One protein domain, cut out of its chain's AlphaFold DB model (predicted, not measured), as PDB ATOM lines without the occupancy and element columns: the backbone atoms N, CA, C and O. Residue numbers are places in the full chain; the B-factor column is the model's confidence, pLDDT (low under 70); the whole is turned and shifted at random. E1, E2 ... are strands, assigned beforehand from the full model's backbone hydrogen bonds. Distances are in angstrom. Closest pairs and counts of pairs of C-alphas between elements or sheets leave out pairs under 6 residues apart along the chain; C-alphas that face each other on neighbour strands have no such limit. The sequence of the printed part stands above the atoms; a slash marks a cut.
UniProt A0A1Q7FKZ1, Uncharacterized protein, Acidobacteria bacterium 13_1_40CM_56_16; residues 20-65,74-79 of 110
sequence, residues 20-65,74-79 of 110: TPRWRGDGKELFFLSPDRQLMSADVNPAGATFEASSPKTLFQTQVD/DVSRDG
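AT A GLANCE: This is residues 20 to 65 and 74 to 79 of the 110 residues of an uncharacterized protein of Acidobacteria bacterium 13_1_40CM_56_16 (UniProt A0A1Q7FKZ1). A single twisted sheet of four strands folds back and forth as a meander, each strand the antiparallel neighbour of the one before. The long loop from E3 to E4 reaches out at one end, and residues 74 to 79 lie by the E1 edge. The 52 printed residues hold no named helix and four strands, in chain and sheet order E1, E2, E3, E4; the class is all strand, with under half of the residues in named elements. It is only just compact, close to loose, with a radius of gyration of the C-alphas of 11.5 A and spans of 37 by 22 by 15 A.

IN THESE COORDINATES: E1, residues 20 to 23, begins at C-alpha 20 (128.520, -25.752, -5.461) and is 10.3 A long. E2, residues 29 to 33, measures 13.7 A and E3, residues 38 to 45, 22.9 A. E4, residues 57 to 61, measures 11.8 A, ending at C-alpha 61 (135.260, -19.805, 6.904).

HOW THE PARTS SIT: Hairpin E1 and E2 has N 22 and O 31 within hydrogen-bond range at 2.8 A. Hairpin E2 and E3 has N 40 and O 32 at 2.8 A. Hairpin E3 and E4 has N 59 and O 39 at 2.8 A. Edge strands E1 and E4 are apart.

THE WHOLE: The farthest C-alphas, of Ala 49 and Gln 63, are 38.0 A apart. Residues 66 to 73 are not printed, a gap of 14.2 A between C-alphas 65 and 74. The link E3 to E4 is long; no printed residue is under 70 in pLDDT.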
ATOM      1  N   THR A  20     128.279 -24.324  -5.739       90.50
ATOM      2  CA  THR A  20     128.520 -25.752  -5.461       90.50
ATOM      3  C   THR A  20     127.593 -26.327  -4.371       90.50
ATOM      4  O   THR A  20     128.076 -26.784  -3.336       90.50
ATOM      5  N   PRO A  21     126.257 -26.274  -4.544       93.81
ATOM      6  CA  PRO A  21     125.336 -26.763  -3.525       93.81
ATOM      7  C   PRO A  21     125.448 -28.284  -3.321       93.81
ATOM      8  O   PRO A  21     125.645 -29.047  -4.279       93.81
ATOM      9  N   ARG A  22     125.296 -28.725  -2.068       95.50
ATOM     10  CA  ARG A  22     125.307 -30.133  -1.645       95.50
ATOM     11  C   ARG A  22     124.190 -30.405  -0.651       95.50
ATOM     12  O   ARG A  22     124.107 -29.762   0.388       95.50
ATOM     13  N   TRP A  23     123.344 -31.376  -0.967       96.00
ATOM     14  CA  TRP A  23     122.334 -31.866  -0.037       96.00
ATOM     15  C   TRP A  23     122.964 -32.797   0.992       96.00
ATOM     16  O   TRP A  23     123.776 -33.656   0.639       96.00
ATOM     17  N   ARG A  24     122.529 -32.687   2.248       96.94
ATOM     18  CA  ARG A  24     122.737 -33.749   3.234       96.94
ATOM     19  C   ARG A  24     122.021 -35.020   2.776       96.94
ATOM     20  O   ARG A  24     121.004 -34.959   2.085       96.94
ATOM     21  N   GLY A  25     122.520 -36.186   3.178       95.75
ATOM     22  CA  GLY A  25     122.023 -37.476   2.693       95.75
ATOM     23  C   GLY A  25     120.566 -37.809   3.041       95.75
ATOM     24  O   GLY A  25     120.028 -38.768   2.489       95.75
ATOM     25  N   ASP A  26     119.942 -37.050   3.944       94.06
ATOM     26  CA  ASP A  26     118.528 -37.143   4.322       94.06
ATOM     27  C   ASP A  26     117.643 -36.043   3.698       94.06
ATOM     28  O   ASP A  26     116.442 -36.014   3.959       94.06
ATOM     29  N   GLY A  27     118.219 -35.138   2.896       93.88
ATOM     30  CA  GLY A  27     117.509 -34.048   2.220       93.88
ATOM     31  C   GLY A  27     117.023 -32.913   3.127       93.88
ATOM     32  O   GLY A  27     116.285 -32.051   2.662       93.88
ATOM     33  N   LYS A  28     117.413 -32.895   4.409       95.44
ATOM     34  CA  LYS A  28     116.937 -31.905   5.395       95.44
ATOM     35  C   LYS A  28     117.842 -30.687   5.549       95.44
ATOM     36  O   LYS A  28     117.559 -29.817   6.362       95.44
ATOM     37  N   GLU A  29     118.943 -30.632   4.817       97.50
ATOM     38  CA  GLU A  29     119.894 -29.529   4.905       97.50
ATOM     39  C   GLU A  29     120.626 -29.372   3.574       97.50
ATOM     40  O   GLU A  29     120.983 -30.360   2.920       97.50
ATOM     41  N   LEU A  30     120.823 -28.120   3.173       97.25
ATOM     42  CA  LEU A  30     121.541 -27.739   1.968       97.25
ATOM     43  C   LEU A  30     122.778 -26.927   2.349       97.25
ATOM     44  O   LEU A  30     122.661 -25.848   2.928       97.25
ATOM     45  N   PHE A  31     123.951 -27.422   1.968       97.56
ATOM     46  CA  PHE A  31     125.228 -26.735   2.121       97.56
ATOM     47  C   PHE A  31     125.617 -26.032   0.821       97.56
ATOM     48  O   PHE A  31     125.335 -26.538  -0.268       97.56
ATOM     49  N   PHE A  32     126.266 -24.875   0.912       95.69
ATOM     50  CA  PHE A  32     126.814 -24.162  -0.246       95.69
ATOM     51  C   PHE A  32     127.934 -23.204   0.170       95.69
ATOM     52  O   PHE A  32     128.021 -22.811   1.329       95.69
ATOM     53  N   LEU A  33     128.787 -22.809  -0.777       95.12
ATOM     54  CA  LEU A  33     129.811 -21.786  -0.547       95.12
ATOM     55  C   LEU A  33     129.273 -20.403  -0.906       95.12
ATOM     56  O   LEU A  33     128.729 -20.224  -1.995       95.12
ATOM     57  N   SER A  34     129.444 -19.422  -0.030       94.62
ATOM     58  CA  SER A  34     129.164 -18.015  -0.320       94.62
ATOM     59  C   SER A  34     130.295 -17.362  -1.144       94.62
ATOM     60  O   SER A  34     131.404 -17.904  -1.221       94.62
ATOM     61  N   PRO A  35     130.065 -16.184  -1.760       92.62
ATOM     62  CA  PRO A  35     131.109 -15.460  -2.493       92.62
ATOM     63  C   PRO A  35     132.347 -15.089  -1.664       92.62
ATOM     64  O   PRO A  35     133.452 -15.066  -2.201       92.62
ATOM     65  N   ASP A  36     132.189 -14.865  -0.360       93.06
ATOM     66  CA  ASP A  36     133.260 -14.587   0.608       93.06
ATOM     67  C   ASP A  36     133.931 -15.860   1.170       93.06
ATOM     68  O   ASP A  36     134.717 -15.802   2.120       93.06
ATOM     69  N   ARG A  37     133.707 -17.013   0.522       92.88
ATOM     70  CA  ARG A  37     134.333 -18.314   0.824       92.88
ATOM     71  C   ARG A  37     133.919 -18.902   2.173       92.88
ATOM     72  O   ARG A  37     134.668 -19.689   2.757       92.88
ATOM     73  N   GLN A  38     132.735 -18.567   2.669       95.69
ATOM     74  CA  GLN A  38     132.159 -19.215   3.843       95.69
ATOM     75  C   GLN A  38     131.340 -20.431   3.427       95.69
ATOM     76  O   GLN A  38     130.631 -20.408   2.418       95.69
ATOM     77  N   LEU A  39     131.427 -21.505   4.209       96.62
ATOM     78  CA  LEU A  39     130.478 -22.597   4.091       96.62
ATOM     79  C   LEU A  39     129.191 -22.194   4.806       96.62
ATOM     80  O   LEU A  39     129.204 -21.875   5.994       96.62
ATOM     81  N   MET A  40     128.090 -22.229   4.070       98.19
ATOM     82  CA  MET A  40     126.753 -21.874   4.523       98.19
ATOM     83  C   MET A  40     125.874 -23.123   4.578       98.19
ATOM     84  O   MET A  40     126.067 -24.056   3.797       98.19
ATOM     85  N   SER A  41     124.872 -23.109   5.450       98.31
ATOM     86  CA  SER A  41     123.841 -24.148   5.545       98.31
ATOM     87  C   SER A  41     122.451 -23.529   5.618       98.31
ATOM     88  O   SER A  41     122.264 -22.551   6.344       98.31
ATOM     89  N   ALA A  42     121.479 -24.119   4.934       98.12
ATOM     90  CA  ALA A  42     120.059 -23.854   5.132       98.12
ATOM     91  C   ALA A  42     119.348 -25.158   5.504       98.12
ATOM     92  O   ALA A  42     119.481 -26.161   4.798       98.12
ATOM     93  N   ASP A  43     118.591 -25.131   6.597       97.19
ATOM     94  CA  ASP A  43     117.744 -26.246   7.007       97.19
ATOM     95  C   ASP A  43     116.533 -26.313   6.070       97.19
ATOM     96  O   ASP A  43     115.975 -25.285   5.690       97.19
ATOM     97  N   VAL A  44     116.125 -27.515   5.682       94.94
ATOM     98  CA  VAL A  44     115.008 -27.758   4.766       94.94
ATOM     99  C   VAL A  44     114.017 -28.692   5.434       94.94
ATOM    100  O   VAL A  44     114.398 -29.713   6.009       94.94
ATOM    101  N   ASN A  45     112.733 -28.353   5.346       89.19
ATOM    102  CA  ASN A  45     111.657 -29.191   5.857       89.19
ATOM    103  C   ASN A  45     111.049 -30.037   4.723       89.19
ATOM    104  O   ASN A  45     110.189 -29.547   3.991       89.19
ATOM    105  N   PRO A  46     111.445 -31.314   4.565       74.75
ATOM    106  CA  PRO A  46     110.913 -32.167   3.503       74.75
ATOM    107  C   PRO A  46     109.500 -32.697   3.791       74.75
ATOM    108  O   PRO A  46     108.910 -33.323   2.918       74.75
ATOM    109  N   ALA A  47     108.971 -32.510   5.007       75.81
ATOM    110  CA  ALA A  47     107.678 -33.058   5.427       75.81
ATOM    111  C   ALA A  47     106.502 -32.081   5.235       75.81
ATOM    112  O   ALA A  47     105.353 -32.457   5.471       75.81
ATOM    113  N   GLY A  48     106.772 -30.833   4.841       70.69
ATOM    114  CA  GLY A  48     105.745 -29.826   4.583       70.69
ATOM    115  C   GLY A  48     104.984 -30.072   3.278       70.69
ATOM    116  O   GLY A  48     105.508 -30.657   2.332       70.69
ATOM    117  N   ALA A  49     103.744 -29.574   3.199       77.00
ATOM    118  CA  ALA A  49     102.971 -29.559   1.950       77.00
ATOM    119  C   ALA A  49     103.622 -28.677   0.864       77.00
ATOM    120  O   ALA A  49     103.347 -28.831  -0.325       77.00
ATOM    121  N   THR A  50     104.498 -27.761   1.280       81.12
ATOM    122  CA  THR A  50     105.315 -26.895   0.432       81.12
ATOM    123  C   THR A  50     106.777 -26.992   0.846       81.12
ATOM    124  O   THR A  50     107.083 -27.208   2.016       81.12
ATOM    125  N   PHE A  51     107.686 -26.808  -0.112       85.50
ATOM    126  CA  PHE A  51     109.109 -26.712   0.192       85.50
ATOM    127  C   PHE A  51     109.381 -25.445   1.007       85.50
ATOM    128  O   PHE A  51     109.007 -24.341   0.604       85.50
ATOM    129  N   GLU A  52     110.071 -25.621   2.127       89.38
ATOM    130  CA  GLU A  52     110.482 -24.556   3.033       89.38
ATOM    131  C   GLU A  52     111.963 -24.730   3.363       89.38
ATOM    132  O   GLU A  52     112.411 -25.833   3.685       89.38
ATOM    133  N   ALA A  53     112.707 -23.628   3.290       93.75
ATOM    134  CA  ALA A  53     114.105 -23.556   3.679       93.75
ATOM    135  C   ALA A  53     114.306 -22.405   4.669       93.75
ATOM    136  O   ALA A  53     113.693 -21.345   4.525       93.75
ATOM    137  N   SER A  54     115.164 -22.604   5.667       95.75
ATOM    138  CA  SER A  54     115.558 -21.548   6.594       95.75
ATOM    139  C   SER A  54     116.415 -20.493   5.896       95.75
ATOM    140  O   SER A  54     117.047 -20.754   4.869       95.75
ATOM    141  N   SER A  55     116.533 -19.317   6.513       96.19
ATOM    142  CA  SER A  55     117.608 -18.386   6.166       96.19
ATOM    143  C   SER A  55     118.966 -19.089   6.312       96.19
ATOM    144  O   SER A  55     119.177 -19.767   7.327       96.19
ATOM    145  N   PRO A  56     119.888 -18.953   5.340       98.12
ATOM    146  CA  PRO A  56     121.208 -19.549   5.451       98.12
ATOM    147  C   PRO A  56     121.990 -19.002   6.646       98.12
ATOM    148  O   PRO A  56     122.008 -17.794   6.887       98.12
ATOM    149  N   LYS A  57     122.679 -19.894   7.353       98.00
ATOM    150  CA  LYS A  57     123.613 -19.578   8.441       98.00
ATOM    151  C   LYS A  57     125.032 -19.968   8.040       98.00
ATOM    152  O   LYS A  57     125.227 -20.978   7.362       98.00
ATOM    153  N   THR A  58     126.011 -19.178   8.464       98.12
ATOM    154  CA  THR A  58     127.428 -19.509   8.300       98.12
ATOM    155  C   THR A  58     127.794 -20.666   9.224       98.12
ATOM    156  O   THR A  58     127.512 -20.611  10.420       98.12
ATOM    157  N   LEU A  59     128.443 -21.694   8.682       97.56
ATOM    158  CA  LEU A  59     129.055 -22.765   9.465       97.56
ATOM    159  C   LEU A  59     130.490 -22.404   9.846       97.56
ATOM    160  O   LEU A  59     130.835 -22.417  11.024       97.56
ATOM    161  N   PHE A  60     131.328 -22.080   8.859       96.81
ATOM    162  CA  PHE A  60     132.721 -21.679   9.072       96.81
ATOM    163  C   PHE A  60     133.347 -21.072   7.809       96.81
ATOM    164  O   PHE A  60     132.873 -21.270   6.689       96.81
ATOM    165  N   GLN A  61     134.447 -20.340   7.994       96.19
ATOM    166  CA  GLN A  61     135.260 -19.805   6.904       96.19
ATOM    167  C   GLN A  61     136.067 -20.922   6.227       96.19
ATOM    168  O   GLN A  61     136.678 -21.749   6.902       96.19
ATOM    169  N   THR A  62     136.132 -20.907   4.896       92.75
ATOM    170  CA  THR A  62     136.985 -21.809   4.109       92.75
ATOM    171  C   THR A  62     138.071 -21.028   3.367       92.75
ATOM    172  O   THR A  62     137.989 -19.807   3.214       92.75
ATOM    173  N   GLN A  63     139.079 -21.748   2.871       89.56
ATOM    174  CA  GLN A  63     140.068 -21.226   1.917       89.56
ATOM    175  C   GLN A  63     139.802 -21.715   0.487       89.56
ATOM    176  O   GLN A  63     140.667 -21.619  -0.382       89.56
ATOM    177  N   VAL A  64     138.615 -22.275   0.237       88.12
ATOM    178  CA  VAL A  64     138.245 -22.769  -1.085       88.12
ATOM    179  C   VAL A  64     138.184 -21.599  -2.060       88.12
ATOM    180  O   VAL A  64     137.541 -20.583  -1.797       88.12
ATOM    181  N   ASP A  65     138.845 -21.750  -3.202       81.31
ATOM    182  CA  ASP A  65     138.753 -20.789  -4.292       81.31
ATOM    183  C   ASP A  65     137.379 -20.879  -4.977       81.31
ATOM    184  O   ASP A  65     137.036 -21.896  -5.588       81.31
ATOM    185  N   ASP A  74     132.930 -31.708  -0.925       93.69
ATOM    186  CA  ASP A  74     131.831 -32.640  -0.720       93.69
ATOM    187  C   ASP A  74     131.561 -32.843   0.775       93.69
ATOM    188  O   ASP A  74     132.390 -32.499   1.624       93.69
ATOM    189  N   VAL A  75     130.390 -33.386   1.094       96.69
ATOM    190  CA  VAL A  75     129.920 -33.591   2.467       96.69
ATOM    191  C   VAL A  75     129.574 -35.059   2.701       96.69
ATOM    192  O   VAL A  75     129.033 -35.740   1.831       96.69
ATOM    193  N   SER A  76     129.885 -35.573   3.889       97.56
ATOM    194  CA  SER A  76     129.467 -36.916   4.285       97.56
ATOM    195  C   SER A  76     127.945 -37.037   4.339       97.56
ATOM    196  O   SER A  76     127.221 -36.064   4.545       97.56
ATOM    197  N   ARG A  77     127.438 -38.268   4.207       97.00
ATOM    198  CA  ARG A  77     125.994 -38.559   4.213       97.00
ATOM    199  C   ARG A  77     125.258 -37.958   5.420       97.00
ATOM    200  O   ARG A  77     124.113 -37.539   5.275       97.00
ATOM    201  N   ASP A  78     125.902 -37.930   6.581       96.94
ATOM    202  CA  ASP A  78     125.363 -37.402   7.838       96.94
ATOM    203  C   ASP A  78     125.572 -35.890   8.034       96.94
ATOM    204  O   ASP A  78     125.094 -35.344   9.022       96.94
ATOM    205  N   GLY A  79     126.265 -35.198   7.124       96.81
ATOM    206  CA  GLY A  79     126.501 -33.754   7.221       96.81
ATOM    207  C   GLY A  79     127.621 -33.341   8.179       96.81
ATOM    208  O   GLY A  79     127.853 -32.150   8.349       96.81
TER     209      GLY A  79